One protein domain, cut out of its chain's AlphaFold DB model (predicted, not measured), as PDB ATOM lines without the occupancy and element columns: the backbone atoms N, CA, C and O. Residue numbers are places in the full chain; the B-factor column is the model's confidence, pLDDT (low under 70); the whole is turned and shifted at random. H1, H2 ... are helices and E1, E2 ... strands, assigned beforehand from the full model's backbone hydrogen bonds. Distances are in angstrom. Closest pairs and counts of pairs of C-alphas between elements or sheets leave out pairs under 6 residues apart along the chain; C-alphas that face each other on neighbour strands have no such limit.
ATOM      1  N   VAL A   2     137.998 119.090 121.282       79.06
ATOM      2  CA  VAL A   2     136.861 118.929 122.224       79.06
ATOM      3  C   VAL A   2     137.078 119.659 123.563       79.06
ATOM      4  O   VAL A   2     136.169 120.323 124.050       79.06
ATOM      5  N   GLN A   3     138.296 119.614 124.109       80.94
ATOM      6  CA  GLN A   3     138.662 120.287 125.366       80.94
ATOM      7  C   GLN A   3     138.548 121.822 125.280       80.94
ATOM      8  O   GLN A   3     137.981 122.441 126.173       80.94
ATOM      9  N   PHE A   4     138.995 122.438 124.179       77.94
ATOM     10  CA  PHE A   4     138.863 123.888 123.972       77.94
ATOM     11  C   PHE A   4     137.406 124.324 123.783       77.94
ATOM     12  O   PHE A   4     137.002 125.362 124.297       77.94
ATOM     13  N   ARG A   5     136.584 123.501 123.116       76.12
ATOM     14  CA  ARG A   5     135.135 123.737 123.022       76.12
ATOM     15  C   ARG A   5     134.472 123.684 124.401       76.12
ATOM     16  O   ARG A   5     133.631 124.524 124.697       76.12
ATOM     17  N   PHE A   6     134.858 122.724 125.239       85.56
ATOM     18  CA  PHE A   6     134.374 122.630 126.615       85.56
ATOM     19  C   PHE A   6     134.786 123.845 127.456       85.56
ATOM     20  O   PHE A   6     133.930 124.436 128.111       85.56
ATOM     21  N   LEU A   7     136.051 124.281 127.374       84.25
ATOM     22  CA  LEU A   7     136.518 125.502 128.037       84.25
ATOM     23  C   LEU A   7     135.714 126.730 127.582       84.25
ATOM     24  O   LEU A   7     135.236 127.485 128.423       84.25
ATOM     25  N   GLY A   8     135.471 126.886 126.277       84.88
ATOM     26  CA  GLY A   8     134.629 127.966 125.750       84.88
ATOM     27  C   GLY A   8     133.189 127.932 126.283       84.88
ATOM     28  O   GLY A   8     132.625 128.974 126.612       84.88
ATOM     29  N   ILE A   9     132.602 126.739 126.448       87.00
ATOM     30  CA  ILE A   9     131.286 126.574 127.088       87.00
ATOM     31  C   ILE A   9     131.344 126.993 128.562       87.00
ATOM     32  O   ILE A   9     130.450 127.706 129.015       87.00
ATOM     33  N   LEU A  10     132.385 126.605 129.308       87.88
ATOM     34  CA  LEU A  10     132.564 127.036 130.699       87.88
ATOM     35  C   LEU A  10     132.674 128.560 130.808       87.88
ATOM     36  O   LEU A  10     132.015 129.152 131.659       87.88
ATOM     37  N   MET A  11     133.431 129.200 129.913       87.06
ATOM     38  CA  MET A  11     133.538 130.661 129.840       87.06
ATOM     39  C   MET A  11     132.167 131.300 129.573       87.06
ATOM     40  O   MET A  11     131.776 132.232 130.272       87.06
ATOM     41  N   ALA A  12     131.374 130.764 128.639       83.50
ATOM     42  CA  ALA A  12     130.020 131.254 128.371       83.50
ATOM     43  C   ALA A  12     129.066 131.070 129.570       83.50
ATOM     44  O   ALA A  12     128.255 131.951 129.872       83.50
ATOM     45  N   VAL A  13     129.165 129.946 130.289       86.94
ATOM     46  CA  VAL A  13     128.396 129.702 131.521       86.94
ATOM     47  C   VAL A  13     128.802 130.687 132.616       86.94
ATOM     48  O   VAL A  13     127.917 131.227 133.281       86.94
ATOM     49  N   ALA A  14     130.096 130.961 132.786       82.38
ATOM     50  CA  ALA A  14     130.611 131.945 133.738       82.38
ATOM     51  C   ALA A  14     130.016 133.337 133.479       82.38
ATOM     52  O   ALA A  14     129.442 133.943 134.386       82.38
ATOM     53  N   ILE A  15     130.018 133.768 132.212       80.94
ATOM     54  CA  ILE A  15     129.422 135.037 131.770       80.94
ATOM     55  C   ILE A  15     127.912 135.071 132.045       80.94
ATOM     56  O   ILE A  15     127.398 136.061 132.562       80.94
ATOM     57  N   ARG A  16     127.179 133.996 131.722       84.00
ATOM     58  CA  ARG A  16     125.715 133.939 131.889       84.00
ATOM     59  C   ARG A  16     125.289 133.882 133.356       84.00
ATOM     60  O   ARG A  16     124.256 134.432 133.719       84.00
ATOM     61  N   THR A  17     126.051 133.174 134.184       83.19
ATOM     62  CA  THR A  17     125.738 132.961 135.607       83.19
ATOM     63  C   THR A  17     126.361 134.005 136.524       83.19
ATOM     64  O   THR A  17     126.084 133.983 137.722       83.19
ATOM     65  N   LYS A  18     127.197 134.897 135.976       76.00
ATOM     66  CA  LYS A  18     127.956 135.911 136.718       76.00
ATOM     67  C   LYS A  18     128.853 135.320 137.812       76.00
ATOM     68  O   LYS A  18     129.116 135.933 138.848       76.00
ATOM     69  N   LYS A  19     129.324 134.093 137.583       75.06
ATOM     70  CA  LYS A  19     130.269 133.391 138.451       75.06
ATOM     71  C   LYS A  19     131.621 133.342 137.740       75.06
ATOM     72  O   LYS A  19     131.743 132.565 136.796       75.06
ATOM     73  N   PRO A  20     132.599 134.165 138.155       76.38
ATOM     74  CA  PRO A  20     133.882 134.246 137.470       76.38
ATOM     75  C   PRO A  20     134.672 132.935 137.588       76.38
ATOM     76  O   PRO A  20     134.597 132.252 138.612       76.38
ATOM     77  N   LEU A  21     135.431 132.606 136.542       81.75
ATOM     78  CA  LEU A  21     136.414 131.521 136.536       81.75
ATOM     79  C   LEU A  21     137.797 132.060 136.905       81.75
ATOM     80  O   LEU A  21     138.175 133.149 136.487       81.75
ATOM     81  N   ASP A  22     138.579 131.267 137.631       79.25
ATOM     82  CA  ASP A  22     139.972 131.600 137.939       79.25
ATOM     83  C   ASP A  22     140.894 131.091 136.818       79.25
ATOM     84  O   ASP A  22     141.476 130.011 136.912       79.25
ATOM     85  N   LEU A  23     140.943 131.818 135.695       81.81
ATOM     86  CA  LEU A  23     141.796 131.484 134.550       81.81
ATOM     87  C   LEU A  23     143.001 132.427 134.479       81.81
ATOM     88  O   LEU A  23     142.850 133.640 134.335       81.81
ATOM     89  N   HIS A  24     144.201 131.848 134.497       76.38
ATOM     90  CA  HIS A  24     145.473 132.553 134.330       76.38
ATOM     91  C   HIS A  24     145.983 132.405 132.891       76.38
ATOM     92  O   HIS A  24     146.944 131.685 132.628       76.38
ATOM     93  N   LEU A  25     145.292 133.032 131.937       80.44
ATOM     94  CA  LEU A  25     145.731 133.082 130.538       80.44
ATOM     95  C   LEU A  25     146.540 134.360 130.297       80.44
ATOM     96  O   LEU A  25     146.236 135.393 130.893       80.44
ATOM     97  N   ALA A  26     147.528 134.292 129.401       76.94
ATOM     98  CA  ALA A  26     148.307 135.463 129.008       76.94
ATOM     99  C   ALA A  26     147.390 136.567 128.429       76.94
ATOM    100  O   ALA A  26     146.445 136.234 127.699       76.94
ATOM    101  N   PRO A  27     147.654 137.863 128.692       73.94
ATOM    102  CA  PRO A  27     146.824 138.987 128.236       73.94
ATOM    103  C   PRO A  27     146.499 138.960 126.743       73.94
ATOM    104  O   PRO A  27     145.368 139.240 126.334       73.94
ATOM    105  N   TRP A  28     147.455 138.525 125.921       76.44
ATOM    106  CA  TRP A  28     147.257 138.399 124.482       76.44
ATOM    107  C   TRP A  28     146.176 137.366 124.093       76.44
ATOM    108  O   TRP A  28     145.534 137.535 123.065       76.44
ATOM    109  N   VAL A  29     145.881 136.353 124.926       77.62
ATOM    110  CA  VAL A  29     144.844 135.333 124.682       77.62
ATOM    111  C   VAL A  29     143.479 135.964 124.881       77.62
ATOM    112  O   VAL A  29     142.567 135.755 124.087       77.62
ATOM    113  N   TRP A  30     143.342 136.807 125.904       73.94
ATOM    114  CA  TRP A  30     142.145 137.615 126.101       73.94
ATOM    115  C   TRP A  30     141.963 138.605 124.960       73.94
ATOM    116  O   TRP A  30     140.856 138.724 124.437       73.94
ATOM    117  N   LYS A  31     143.050 139.249 124.514       70.00
ATOM    118  CA  LYS A  31     143.051 140.078 123.307       70.00
ATOM    119  C   LYS A  31     142.688 139.285 122.064       70.00
ATOM    120  O   LYS A  31     141.921 139.814 121.284       70.00
ATOM    121  N   GLN A  32     143.106 138.037 121.893       69.94
ATOM    122  CA  GLN A  32     142.730 137.198 120.749       69.94
ATOM    123  C   GLN A  32     141.258 136.772 120.799       69.94
ATOM    124  O   GLN A  32     140.533 136.915 119.815       69.94
ATOM    125  N   LEU A  33     140.771 136.335 121.960       71.25
ATOM    126  CA  LEU A  33     139.366 135.976 122.159       71.25
ATOM    127  C   LEU A  33     138.432 137.181 121.995       71.25
ATOM    128  O   LEU A  33     137.310 137.034 121.517       71.25
ATOM    129  N   CYS A  34     138.910 138.371 122.371       68.75
ATOM    130  CA  CYS A  34     138.223 139.634 122.107       68.75
ATOM    131  C   CYS A  34     138.477 140.203 120.726       68.75
ATOM    132  O   CYS A  34     137.790 141.116 120.257       68.75
ATOM    133  N   SER A  35     139.541 139.692 120.137       63.47
ATOM    134  CA  SER A  35     140.103 140.096 118.877       63.47
ATOM    135  C   SER A  35     140.436 141.571 118.777       63.47
ATOM    136  O   SER A  35     140.113 142.268 117.813       63.47
ATOM    137  N   MET A  36     141.081 142.030 119.837       62.00
ATOM    138  CA  MET A  36     141.825 143.267 119.868       62.00
ATOM    139  C   MET A  36     143.094 143.106 119.018       62.00
ATOM    140  O   MET A  36     143.689 142.024 119.015       62.00
ATOM    141  N   PRO A  37     143.526 144.164 118.307       66.69
ATOM    142  CA  PRO A  37     144.803 144.134 117.610       66.69
ATOM    143  C   PRO A  37     145.924 143.939 118.634       66.69
ATOM    144  O   PRO A  37     145.991 144.657 119.631       66.69
ATOM    145  N   LEU A  38     146.792 142.958 118.390       72.00
ATOM    146  CA  LEU A  38     147.969 142.729 119.222       72.00
ATOM    147  C   LEU A  38     149.022 143.798 118.925       72.00
ATOM    148  O   LEU A  38     149.374 144.020 117.770       72.00
ATOM    149  N   GLY A  39     149.517 144.486 119.943       73.25
ATOM    150  CA  GLY A  39     150.636 145.414 119.825       73.25
ATOM    151  C   GLY A  39     151.983 144.695 119.849       73.25
ATOM    152  O   GLY A  39     152.065 143.509 120.149       73.25
ATOM    153  N   GLU A  40     153.056 145.433 119.580       75.62
ATOM    154  CA  GLU A  40     154.419 144.955 119.847       75.62
ATOM    155  C   GLU A  40     154.655 144.567 121.321       75.62
ATOM    156  O   GLU A  40     155.218 143.495 121.545       75.62
ATOM    157  N   PRO A  41     154.145 145.317 122.328       80.50
ATOM    158  CA  PRO A  41     154.295 144.926 123.734       80.50
ATOM    159  C   PRO A  41     153.634 143.581 124.072       80.50
ATOM    160  O   PRO A  41     154.083 142.878 124.969       80.50
ATOM    161  N   ASP A  42     152.584 143.198 123.334       79.50
ATOM    162  CA  ASP A  42     151.898 141.918 123.544       79.50
ATOM    163  C   ASP A  42     152.754 140.726 123.108       79.50
ATOM    164  O   ASP A  42     152.637 139.641 123.672       79.50
ATOM    165  N   LEU A  43     153.603 140.921 122.093       79.19
ATOM    166  CA  LEU A  43     154.556 139.906 121.662       79.19
ATOM    167  C   LEU A  43     155.728 139.819 122.636       79.19
ATOM    168  O   LEU A  43     156.142 138.717 122.967       79.19
ATOM    169  N   GLU A  44     156.236 140.955 123.114       83.94
ATOM    170  CA  GLU A  44     157.325 140.988 124.096       83.94
ATOM    171  C   GLU A  44     156.967 140.239 125.387       83.94
ATOM    172  O   GLU A  44     157.787 139.483 125.908       83.94
ATOM    173  N   GLU A  45     155.734 140.408 125.875       79.81
ATOM    174  CA  GLU A  45     155.271 139.768 127.109       79.81
ATOM    175  C   GLU A  45     155.206 138.237 126.989       79.81
ATOM    176  O   GLU A  45     155.465 137.525 127.961       79.81
ATOM    177  N   VAL A  46     154.866 137.716 125.805       77.12
ATOM    178  CA  VAL A  46     154.624 136.277 125.627       77.12
ATOM    179  C   VAL A  46     155.789 135.539 124.987       77.12
ATOM    180  O   VAL A  46     156.064 134.394 125.346       77.12
ATOM    181  N   ASP A  47     156.495 136.189 124.070       79.19
ATOM    182  CA  ASP A  47     157.676 135.656 123.409       79.19
ATOM    183  C   ASP A  47     158.738 136.747 123.233       79.19
ATOM    184  O   ASP A  47     158.985 137.291 122.149       79.19
ATOM    185  N   LEU A  48     159.406 137.038 124.351       81.25
ATOM    186  CA  LEU A  48     160.523 137.974 124.428       81.25
ATOM    187  C   LEU A  48     161.648 137.632 123.441       81.25
ATOM    188  O   LEU A  48     162.325 138.536 122.949       81.25
ATOM    189  N   LEU A  49     161.882 136.345 123.161       81.50
ATOM    190  CA  LEU A  49     162.947 135.925 122.254       81.50
ATOM    191  C   LEU A  49     162.597 136.310 120.817       81.50
ATOM    192  O   LEU A  49     163.392 136.989 120.169       81.50
ATOM    193  N   THR A  50     161.398 135.956 120.354       82.06
ATOM    194  CA  THR A  50     160.917 136.336 119.020       82.06
ATOM    195  C   THR A  50     160.851 137.853 118.874       82.06
ATOM    196  O   THR A  50     161.307 138.389 117.862       82.06
ATOM    197  N   PHE A  51     160.374 138.569 119.898       85.12
ATOM    198  CA  PHE A  51     160.380 140.032 119.903       85.12
ATOM    199  C   PHE A  51     161.794 140.602 119.728       85.12
ATOM    200  O   PHE A  51     162.023 141.417 118.837       85.12
ATOM    201  N   ARG A  52     162.774 140.130 120.512       85.06
ATOM    202  CA  ARG A  52     164.176 140.570 120.403       85.06
ATOM    203  C   ARG A  52     164.789 140.249 119.046       85.06
ATOM    204  O   ARG A  52     165.525 141.076 118.516       85.06
ATOM    205  N   THR A  53     164.482 139.090 118.470       84.88
ATOM    206  CA  THR A  53     164.939 138.731 117.124       84.88
ATOM    207  C   THR A  53     164.372 139.690 116.078       84.88
ATOM    208  O   THR A  53     165.133 140.200 115.259       84.88
ATOM    209  N   LEU A  54     163.072 140.003 116.126       86.69
ATOM    210  CA  LEU A  54     162.450 140.960 115.203       86.69
ATOM    211  C   LEU A  54     163.023 142.374 115.365       86.69
ATOM    212  O   LEU A  54     163.322 143.022 114.366       86.69
ATOM    213  N   GLN A  55     163.242 142.826 116.602       87.56
ATOM    214  CA  GLN A  55     163.879 144.116 116.890       87.56
ATOM    215  C   GLN A  55     165.331 144.162 116.394       87.56
ATOM    216  O   GLN A  55     165.758 145.170 115.834       87.56
ATOM    217  N   GLY A  56     166.075 143.060 116.531       85.00
ATOM    218  CA  GLY A  56     167.421 142.916 115.978       85.00
ATOM    219  C   GLY A  56     167.431 143.025 114.452       85.00
ATOM    220  O   GLY A  56     168.245 143.758 113.904       85.00
ATOM    221  N   ILE A  57     166.483 142.371 113.773       85.00
ATOM    222  CA  ILE A  57     166.315 142.458 112.312       85.00
ATOM    223  C   ILE A  57     165.895 143.874 111.880       85.00
ATOM    224  O   ILE A  57     166.319 144.345 110.827       85.00
ATOM    225  N   LEU A  58     165.080 144.570 112.675       85.44
ATOM    226  CA  LEU A  58     164.602 145.917 112.360       85.44
ATOM    227  C   LEU A  58     165.713 146.975 112.510       85.44
ATOM    228  O   LEU A  58     165.901 147.809 111.621       85.44
ATOM    229  N   HIS A  59     166.481 146.912 113.602       83.44
ATOM    230  CA  HIS A  59     167.444 147.936 114.027       83.44
ATOM    231  C   HIS A  59     168.918 147.514 113.861       83.44
ATOM    232  O   HIS A  59     169.740 147.670 114.768       83.44
ATOM    233  N   LEU A  60     169.275 147.028 112.670       78.81
ATOM    234  CA  LEU A  60     170.636 146.574 112.327       78.81
ATOM    235  C   LEU A  60     171.721 147.650 112.451       78.81
ATOM    236  O   LEU A  60     172.887 147.349 112.705       78.81
ATOM    237  N   GLU A  61     171.332 148.914 112.309       69.25
ATOM    238  CA  GLU A  61     172.222 150.077 112.399       69.25
ATOM    239  C   GLU A  61     172.896 150.179 113.777       69.25
ATOM    240  O   GLU A  61     174.027 150.644 113.892       69.25
ATOM    241  N   ASN A  62     172.243 149.644 114.813       68.38
ATOM    242  CA  ASN A  62     172.758 149.621 116.181       68.38
ATOM    243  C   ASN A  62     173.684 148.424 116.465       68.38
ATOM    244  O   ASN A  62     174.220 148.316 117.565       68.38
ATOM    245  N   SER A  63     173.852 147.505 115.508       68.12
ATOM    246  CA  SER A  63     174.540 146.217 115.698       68.12
ATOM    247  C   SER A  63     175.720 145.983 114.744       68.12
ATOM    248  O   SER A  63     176.355 144.933 114.810       68.12
ATOM    249  N   GLY A  64     176.069 146.960 113.893       72.38
ATOM    250  CA  GLY A  64     177.209 146.857 112.967       72.38
ATOM    251  C   GLY A  64     177.007 145.834 111.839       72.38
ATOM    252  O   GLY A  64     177.974 145.411 111.203       72.38
ATOM    253  N   ILE A  65     175.760 145.416 111.605       80.06
ATOM    254  CA  ILE A  65     175.388 144.473 110.548       80.06
ATOM    255  C   ILE A  65     175.249 145.261 109.241       80.06
ATOM    256  O   ILE A  65     174.472 146.211 109.150       80.06
ATOM    257  N   THR A  66     176.028 144.870 108.240       81.06
ATOM    258  CA  THR A  66     176.031 145.418 106.884       81.06
ATOM    259  C   THR A  66     175.323 144.455 105.934       81.06
ATOM    260  O   THR A  66     175.054 143.301 106.264       81.06
ATOM    261  N   GLU A  67     175.025 144.906 104.720       81.44
ATOM    262  CA  GLU A  67     174.418 144.052 103.694       81.44
ATOM    263  C   GLU A  67     175.257 142.790 103.408       81.44
ATOM    264  O   GLU A  67     174.712 141.702 103.239       81.44
ATOM    265  N   GLU A  68     176.585 142.913 103.459       79.69
ATOM    266  CA  GLU A  68     177.535 141.828 103.185       79.69
ATOM    267  C   GLU A  68     177.541 140.729 104.258       79.69
ATOM    268  O   GLU A  68     177.809 139.568 103.951       79.69
ATOM    269  N   ASN A  69     177.244 141.067 105.519       82.06
ATOM    270  CA  ASN A  69     177.248 140.113 106.635       82.06
ATOM    271  C   ASN A  69     175.834 139.702 107.096       82.06
ATOM    272  O   ASN A  69     175.700 138.856 107.982       82.06
ATOM    273  N   PHE A  70     174.786 140.238 106.462       82.44
ATOM    274  CA  PHE A  70     173.386 140.030 106.834       82.44
ATOM    275  C   PHE A  70     172.997 138.545 106.909       82.44
ATOM    276  O   PHE A  70     172.497 138.093 107.937       82.44
ATOM    277  N   HIS A  71     173.299 137.762 105.868       79.94
ATOM    278  CA  HIS A  71     172.950 136.333 105.804       79.94
ATOM    279  C   HIS A  71     173.741 135.451 106.780       79.94
ATOM    280  O   HIS A  71     173.310 134.350 107.109       79.94
ATOM    281  N   VAL A  72     174.899 135.921 107.254       80.44
ATOM    282  CA  VAL A  72     175.703 135.209 108.260       80.44
ATOM    283  C   VAL A  72     175.136 135.444 109.659       80.44
ATOM    284  O   VAL A  72     175.142 134.542 110.494       80.44
ATOM    285  N   MET A  73     174.634 136.656 109.911       78.19
ATOM    286  CA  MET A  73     174.127 137.070 111.220       78.19
ATOM    287  C   MET A  73     172.650 136.708 111.425       78.19
ATOM    288  O   MET A  73     172.236 136.451 112.555       78.19
ATOM    289  N   ILE A  74     171.855 136.664 110.353       82.19
ATOM    290  CA  ILE A  74     170.432 136.313 110.374       82.19
ATOM    291  C   ILE A  74     170.227 135.101 109.455       82.19
ATOM    292  O   ILE A  74     170.119 135.270 108.240       82.19
ATOM    293  N   PRO A  75     170.158 133.873 110.008       78.62
ATOM    294  CA  PRO A  75     170.030 132.642 109.229       78.62
ATOM    295  C   PRO A  75     168.572 132.405 108.795       78.62
ATOM    296  O   PRO A  75     167.969 131.382 109.112       78.62
ATOM    297  N   LEU A  76     167.977 133.389 108.121       81.62
ATOM    298  CA  LEU A  76     166.636 133.316 107.544       81.62
ATOM    299  C   LEU A  76     166.732 133.582 106.042       81.62
ATOM    300  O   LEU A  76     167.091 134.679 105.620       81.62
ATOM    301  N   ASP A  77     166.371 132.584 105.238       82.56
ATOM    302  CA  ASP A  77     166.491 132.666 103.776       82.56
ATOM    303  C   ASP A  77     165.293 133.371 103.118       82.56
ATOM    304  O   ASP A  77     165.404 133.968 102.046       82.56
ATOM    305  N   SER A  78     164.119 133.306 103.749       88.88
ATOM    306  CA  SER A  78     162.858 133.805 103.191       88.88
ATOM    307  C   SER A  78     161.916 134.334 104.271       88.88
ATOM    308  O   SER A  78     162.223 134.271 105.462       88.88
ATOM    309  N   PHE A  79     160.758 134.859 103.866       89.94
ATOM    310  CA  PHE A  79     159.732 135.356 104.782       89.94
ATOM    311  C   PHE A  79     158.984 134.174 105.421       89.94
ATOM    312  O   PHE A  79     157.824 133.893 105.102       89.94
ATOM    313  N   VAL A  80     159.668 133.465 106.318       86.44
ATOM    314  CA  VAL A  80     159.156 132.335 107.097       86.44
ATOM    315  C   VAL A  80     159.477 132.522 108.576       86.44
ATOM    316  O   VAL A  80     160.524 133.052 108.927       86.44
ATOM    317  N   ALA A  81     158.583 132.059 109.443       80.94
ATOM    318  CA  ALA A  81     158.761 132.082 110.891       80.94
ATOM    319  C   ALA A  81     158.514 130.691 111.484       80.94
ATOM    320  O   ALA A  81     157.841 129.857 110.873       80.94
ATOM    321  N   HIS A  82     159.035 130.440 112.684       74.38
ATOM    322  CA  HIS A  82     158.731 129.211 113.408       74.38
ATOM    323  C   HIS A  82     157.342 129.291 114.050       74.38
ATOM    324  O   HIS A  82     157.027 130.212 114.798       74.38
ATOM    325  N   SER A  83     156.510 128.299 113.760       68.56
ATOM    326  CA  SER A  83     155.274 128.019 114.477       68.56
ATOM    327  C   SER A  83     155.583 127.387 115.839       68.56
ATOM    328  O   SER A  83     156.664 126.841 116.065       68.56
ATOM    329  N   ALA A  84     154.605 127.412 116.744       61.94
ATOM    330  CA  ALA A  84     154.705 126.806 118.072       61.94
ATOM    331  C   ALA A  84     154.968 125.284 118.040       61.94
ATOM    332  O   ALA A  84     155.429 124.716 119.025       61.94
ATOM    333  N   ASP A  85     154.691 124.616 116.915       61.50
ATOM    334  CA  ASP A  85     155.021 123.204 116.669       61.50
ATOM    335  C   ASP A  85     156.414 122.999 116.038       61.50
ATOM    336  O   ASP A  85     156.751 121.892 115.618       61.50
ATOM    337  N   GLY A  86     157.222 124.060 115.955       64.56
ATOM    338  CA  GLY A  86     158.575 124.063 115.396       64.56
ATOM    339  C   GLY A  86     158.634 124.127 113.868       64.56
ATOM    340  O   GLY A  86     159.727 124.207 113.308       64.56
ATOM    341  N   ARG A  87     157.489 124.113 113.173       73.62
ATOM    342  CA  ARG A  87     157.444 124.158 111.705       73.62
ATOM    343  C   ARG A  87     157.723 125.555 111.171       73.62
ATOM    344  O   ARG A  87     157.285 126.537 111.757       73.62
ATOM    345  N   LEU A  88     158.370 125.636 110.012       78.44
ATOM    346  CA  LEU A  88     158.487 126.887 109.268       78.44
ATOM    347  C   LEU A  88     157.174 127.177 108.541       78.44
ATOM    348  O   LEU A  88     156.696 126.356 107.756       78.44
ATOM    349  N   VAL A  89     156.592 128.340 108.813       81.31
ATOM    350  CA  VAL A  89     155.351 128.813 108.196       81.31
ATOM    351  C   VAL A  89     155.592 130.128 107.458       81.31
ATOM    352  O   VAL A  89     156.336 130.976 107.956       81.31
ATOM    353  N   PRO A  90     154.988 130.325 106.272       84.38
ATOM    354  CA  PRO A  90     155.157 131.555 105.514       84.38
ATOM    355  C   PRO A  90     154.513 132.741 106.233       84.38
ATOM    356  O   PRO A  90     153.367 132.687 106.686       84.38
ATOM    357  N   VAL A  91     155.256 133.839 106.284       84.69
ATOM    358  CA  VAL A  91     154.826 135.111 106.850       84.69
ATOM    359  C   VAL A  91     154.061 135.899 105.781       84.69
ATOM    360  O   VAL A  91     154.624 136.616 104.950       84.69
ATOM    361  N   GLY A  92     152.739 135.732 105.787       77.50
ATOM    362  CA  GLY A  92     151.836 136.343 104.814       77.50
ATOM    363  C   GLY A  92     151.800 135.624 103.452       77.50
ATOM    364  O   GLY A  92     152.475 134.611 103.244       77.50
ATOM    365  N   PRO A  93     150.978 136.113 102.504       77.94
ATOM    366  CA  PRO A  93     150.796 135.467 101.208       77.94
ATOM    367  C   PRO A  93     152.111 135.373 100.426       77.94
ATOM    368  O   PRO A  93     152.752 136.386 100.148       77.94
ATOM    369  N   GLY A  94     152.505 134.149 100.065       81.81
ATOM    370  CA  GLY A  94     153.695 133.893  99.252       81.81
ATOM    371  C   GLY A  94     155.038 134.096  99.963       81.81
ATOM    372  O   GLY A  94     156.051 134.104  99.273       81.81
ATOM    373  N   GLY A  95     155.077 134.224 101.297       84.62
ATOM    374  CA  GLY A  95     156.307 134.528 102.049       84.62
ATOM    375  C   GLY A  95     157.489 133.583 101.774       84.62
ATOM    376  O   GLY A  95     158.624 134.026 101.644       84.62
ATOM    377  N   GLN A  96     157.219 132.300 101.532       84.81
ATOM    378  CA  GLN A  96     158.237 131.308 101.152       84.81
ATOM    379  C   GLN A  96     158.983 131.619  99.837       84.81
ATOM    380  O   GLN A  96     160.066 131.096  99.609       84.81
ATOM    381  N   ASN A  97     158.405 132.455  98.967       87.69
ATOM    382  CA  ASN A  97     158.992 132.855  97.687       87.69
ATOM    383  C   ASN A  97     159.664 134.238  97.755       87.69
ATOM    384  O   ASN A  97     160.171 134.720  96.745       87.69
ATOM    385  N   ILE A  98     159.629 134.902  98.914       89.12
ATOM    386  CA  ILE A  98     160.217 136.225  99.121       89.12
ATOM    387  C   ILE A  98     161.509 136.032  99.907       89.12
ATOM    388  O   ILE A  98     161.468 135.664 101.079       89.12
ATOM    389  N   SER A  99     162.652 136.268  99.261       88.56
ATOM    390  CA  SER A  99     163.963 136.216  99.918       88.56
ATOM    391  C   SER A  99     164.080 137.344 100.936       88.56
ATOM    392  O   SER A  99     163.789 138.497 100.611       88.56
ATOM    393  N   LEU A 100     164.535 137.031 102.148       87.88
ATOM    394  CA  LEU A 100     164.853 138.052 103.145       87.88
ATOM    395  C   LEU A 100     166.216 138.675 102.826       87.88
ATOM    396  O   LEU A 100     167.187 137.958 102.605       87.88
ATOM    397  N   ASN A 101     166.291 140.002 102.794       86.88
ATOM    398  CA  ASN A 101     167.523 140.751 102.574       86.88
ATOM    399  C   ASN A 101     167.541 142.037 103.410       86.88
ATOM    400  O   ASN A 101     166.549 142.416 104.039       86.88
ATOM    401  N   PHE A 102     168.678 142.733 103.395       84.75
ATOM    402  CA  PHE A 102     168.853 143.959 104.166       84.75
ATOM    403  C   PHE A 102     167.785 145.010 103.818       84.75
ATOM    404  O   PHE A 102     167.241 145.645 104.712       84.75
ATOM    405  N   SER A 103     167.417 145.179 102.546       87.31
ATOM    406  CA  SER A 103     166.474 146.229 102.125       87.31
ATOM    407  C   SER A 103     165.014 145.974 102.529       87.31
ATOM    408  O   SER A 103     164.307 146.923 102.861       87.31
ATOM    409  N   ASN A 104     164.566 144.713 102.553       89.00
ATOM    410  CA  ASN A 104     163.166 144.339 102.805       89.00
ATOM    411  C   ASN A 104     162.892 143.828 104.233       89.00
ATOM    412  O   ASN A 104     161.780 143.401 104.545       89.00
ATOM    413  N   ARG A 105     163.887 143.907 105.122       87.62
ATOM    414  CA  ARG A 105     163.805 143.493 106.533       87.62
ATOM    415  C   ARG A 105     162.640 144.126 107.306       87.62
ATOM    416  O   ARG A 105     162.016 143.468 108.132       87.62
ATOM    417  N   THR A 106     162.323 145.390 107.023       87.88
ATOM    418  CA  THR A 106     161.218 146.130 107.656       87.88
ATOM    419  C   THR A 106     159.867 145.526 107.278       87.88
ATOM    420  O   THR A 106     159.020 145.313 108.143       87.88
ATOM    421  N   GLU A 107     159.699 145.167 106.005       89.06
ATOM    422  CA  GLU A 107     158.499 144.506 105.489       89.06
ATOM    423  C   GLU A 107     158.327 143.104 106.088       89.06
ATOM    424  O   GLU A 107     157.212 142.701 106.425       89.06
ATOM    425  N   TYR A 108     159.424 142.362 106.270       89.19
ATOM    426  CA  TYR A 108     159.395 141.067 106.950       89.19
ATOM    427  C   TYR A 108     158.871 141.189 108.386       89.19
ATOM    428  O   TYR A 108     157.973 140.439 108.783       89.19
ATOM    429  N   VAL A 109     159.384 142.156 109.152       87.38
ATOM    430  CA  VAL A 109     158.941 142.407 110.533       87.38
ATOM    431  C   VAL A 109     157.462 142.797 110.560       87.38
ATOM    432  O   VAL A 109     156.687 142.199 111.309       87.38
ATOM    433  N   GLU A 110     157.037 143.718 109.694       85.25
ATOM    434  CA  GLU A 110     155.642 144.159 109.616       85.25
ATOM    435  C   GLU A 110     154.693 142.997 109.291       85.25
ATOM    436  O   GLU A 110     153.709 142.769 110.001       85.25
ATOM    437  N   ARG A 111     155.005 142.202 108.261       84.81
ATOM    438  CA  ARG A 111     154.186 141.043 107.887       84.81
ATOM    439  C   ARG A 111     154.171 139.976 108.980       84.81
ATOM    440  O   ARG A 111     153.138 139.334 109.152       84.81
ATOM    441  N   THR A 112     155.261 139.802 109.732       81.75
ATOM    442  CA  THR A 112     155.326 138.848 110.857       81.75
ATOM    443  C   THR A 112     154.359 139.259 111.957       81.75
ATOM    444  O   THR A 112     153.522 138.463 112.385       81.75
ATOM    445  N   VAL A 113     154.391 140.535 112.339       78.38
ATOM    446  CA  VAL A 113     153.477 141.101 113.335       78.38
ATOM    447  C   VAL A 113     152.022 141.024 112.851       78.38
ATOM    448  O   VAL A 113     151.125 140.663 113.612       78.38
ATOM    449  N   VAL A 114     151.756 141.303 111.571       73.75
ATOM    450  CA  VAL A 114     150.408 141.202 110.988       73.75
ATOM    451  C   VAL A 114     149.911 139.754 110.922       73.75
ATOM    452  O   VAL A 114     148.753 139.501 111.254       73.75
ATOM    453  N   ALA A 115     150.757 138.792 110.553       73.38
ATOM    454  CA  ALA A 115     150.403 137.373 110.544       73.38
ATOM    455  C   ALA A 115     150.001 136.886 111.945       73.38
ATOM    456  O   ALA A 115     149.008 136.173 112.082       73.38
ATOM    457  N   MET A 116     150.688 137.358 112.991       68.50
ATOM    458  CA  MET A 116     150.313 137.102 114.387       68.50
ATOM    459  C   MET A 116     148.973 137.759 114.776       68.50
ATOM    460  O   MET A 116     148.229 137.212 115.592       68.50
ATOM    461  N   ARG A 117     148.630 138.913 114.183       60.44
ATOM    462  CA  ARG A 117     147.379 139.662 114.442       60.44
ATOM    463  C   ARG A 117     146.144 139.084 113.741       60.44
ATOM    464  O   ARG A 117     145.052 139.149 114.300       60.44
ATOM    465  N   LEU A 118     146.278 138.565 112.517       53.66
ATOM    466  CA  LEU A 118     145.142 138.206 111.646       53.66
ATOM    467  C   LEU A 118     144.328 136.983 112.113       53.66
ATOM    468  O   LEU A 118     143.233 136.753 111.605       53.66
ATOM    469  N   TRP A 119     144.804 136.219 113.095       56.00
ATOM    470  CA  TRP A 119     144.123 135.016 113.590       56.00
ATOM    471  C   TRP A 119     143.031 135.264 114.656       56.00
ATOM    472  O   TRP A 119     142.576 134.314 115.289       56.00
TER     473      TRP A 119
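AT A GLANCE: This is residues 2 to 119 of the 207 residues of the protein "HECT domain-containing protein" of Hippocampus comes (UniProt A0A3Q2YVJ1). A loose body of short helices, with H4 and H6 partly side by side, has H3 folded back beside H4 and the small strand hairpin E1 and E2 near H6. H1 lies off at one end of the rod, beyond H2 and apart from the other named elements, and its residues 2 to 7 stick out; H5 is toward the opposite end. The printed part has 118 residues, with six named helices and two named strands in the order H1 H2 H3 H4 H5 E1 E2 H6; the two-strand sheet, order E1 - E2, is antiparallel and the class is mostly helix. The whole is loose, with a radius of gyration of the C-alphas of 18.2 A, and spans 62 by 28 by 21 A.

HOW THE PARTS SIT: Begin with H1, residues 2 to 17, which touches no helix. Go on to H2, residues 27 to 34, and H3, residues 40 to 46: they touch, closest at the C-alphas of Trp 28 and Asp 42, 5.9 A, opposite ways at a steep tilt of 68 degrees, only just short of about perpendicular. H3 and H4, residues 48 to 58, form a helical hairpin and touch, closest at the C-alphas of Glu 44 and Phe 51, 5.3 A; their shallow tilt of 33 degrees is only just short of steep. Look next at H6, residues 105 to 117, which touches H4 with residues 105 to 109 alone; the closest C-alphas, of Leu 58 and Thr 106, are 5.8 A apart, and the two run opposite ways at a shallow tilt of 34 degrees, only just short of steep. E1, residues 80 to 82, and E2, residues 88 to 90, form an antiparallel hairpin, with N 81 and O 89 at 2.9 A and N 89 and O 81 at 2.8 A, within hydrogen-bond range. The closest C-alphas of E1 and H6, of Ala 81 and Thr 112, are 7.6 A apart. H5, residues 70 to 73, touches no helix and is too short for an O i to N i+4 pair; every such pair is within hydrogen-bond range in H1, H2, H4 and H6, and 2 of 3 are in H3.

IN THESE COORDINATES: Find C-alpha 2 at (136.861, 118.929, 122.224); from there H1 runs 22.4 A to C-alpha 17. H4 covers 15.0 A from C-alpha 48 at (160.523, 137.974, 124.428). H6 runs 18.6 A, ending at C-alpha 117, (147.379, 139.662, 114.442).

THE WHOLE: The C-alphas farthest apart, of Thr 17 and Glu 68, are 61.7 A apart. The printed part has no cut, and the links H4 to H5 and E2 to H6 are long. Confidence is low, under 70, at residue 32 and residues 34 to 37, 61 to 63, 83 to 86 and 116 to 119.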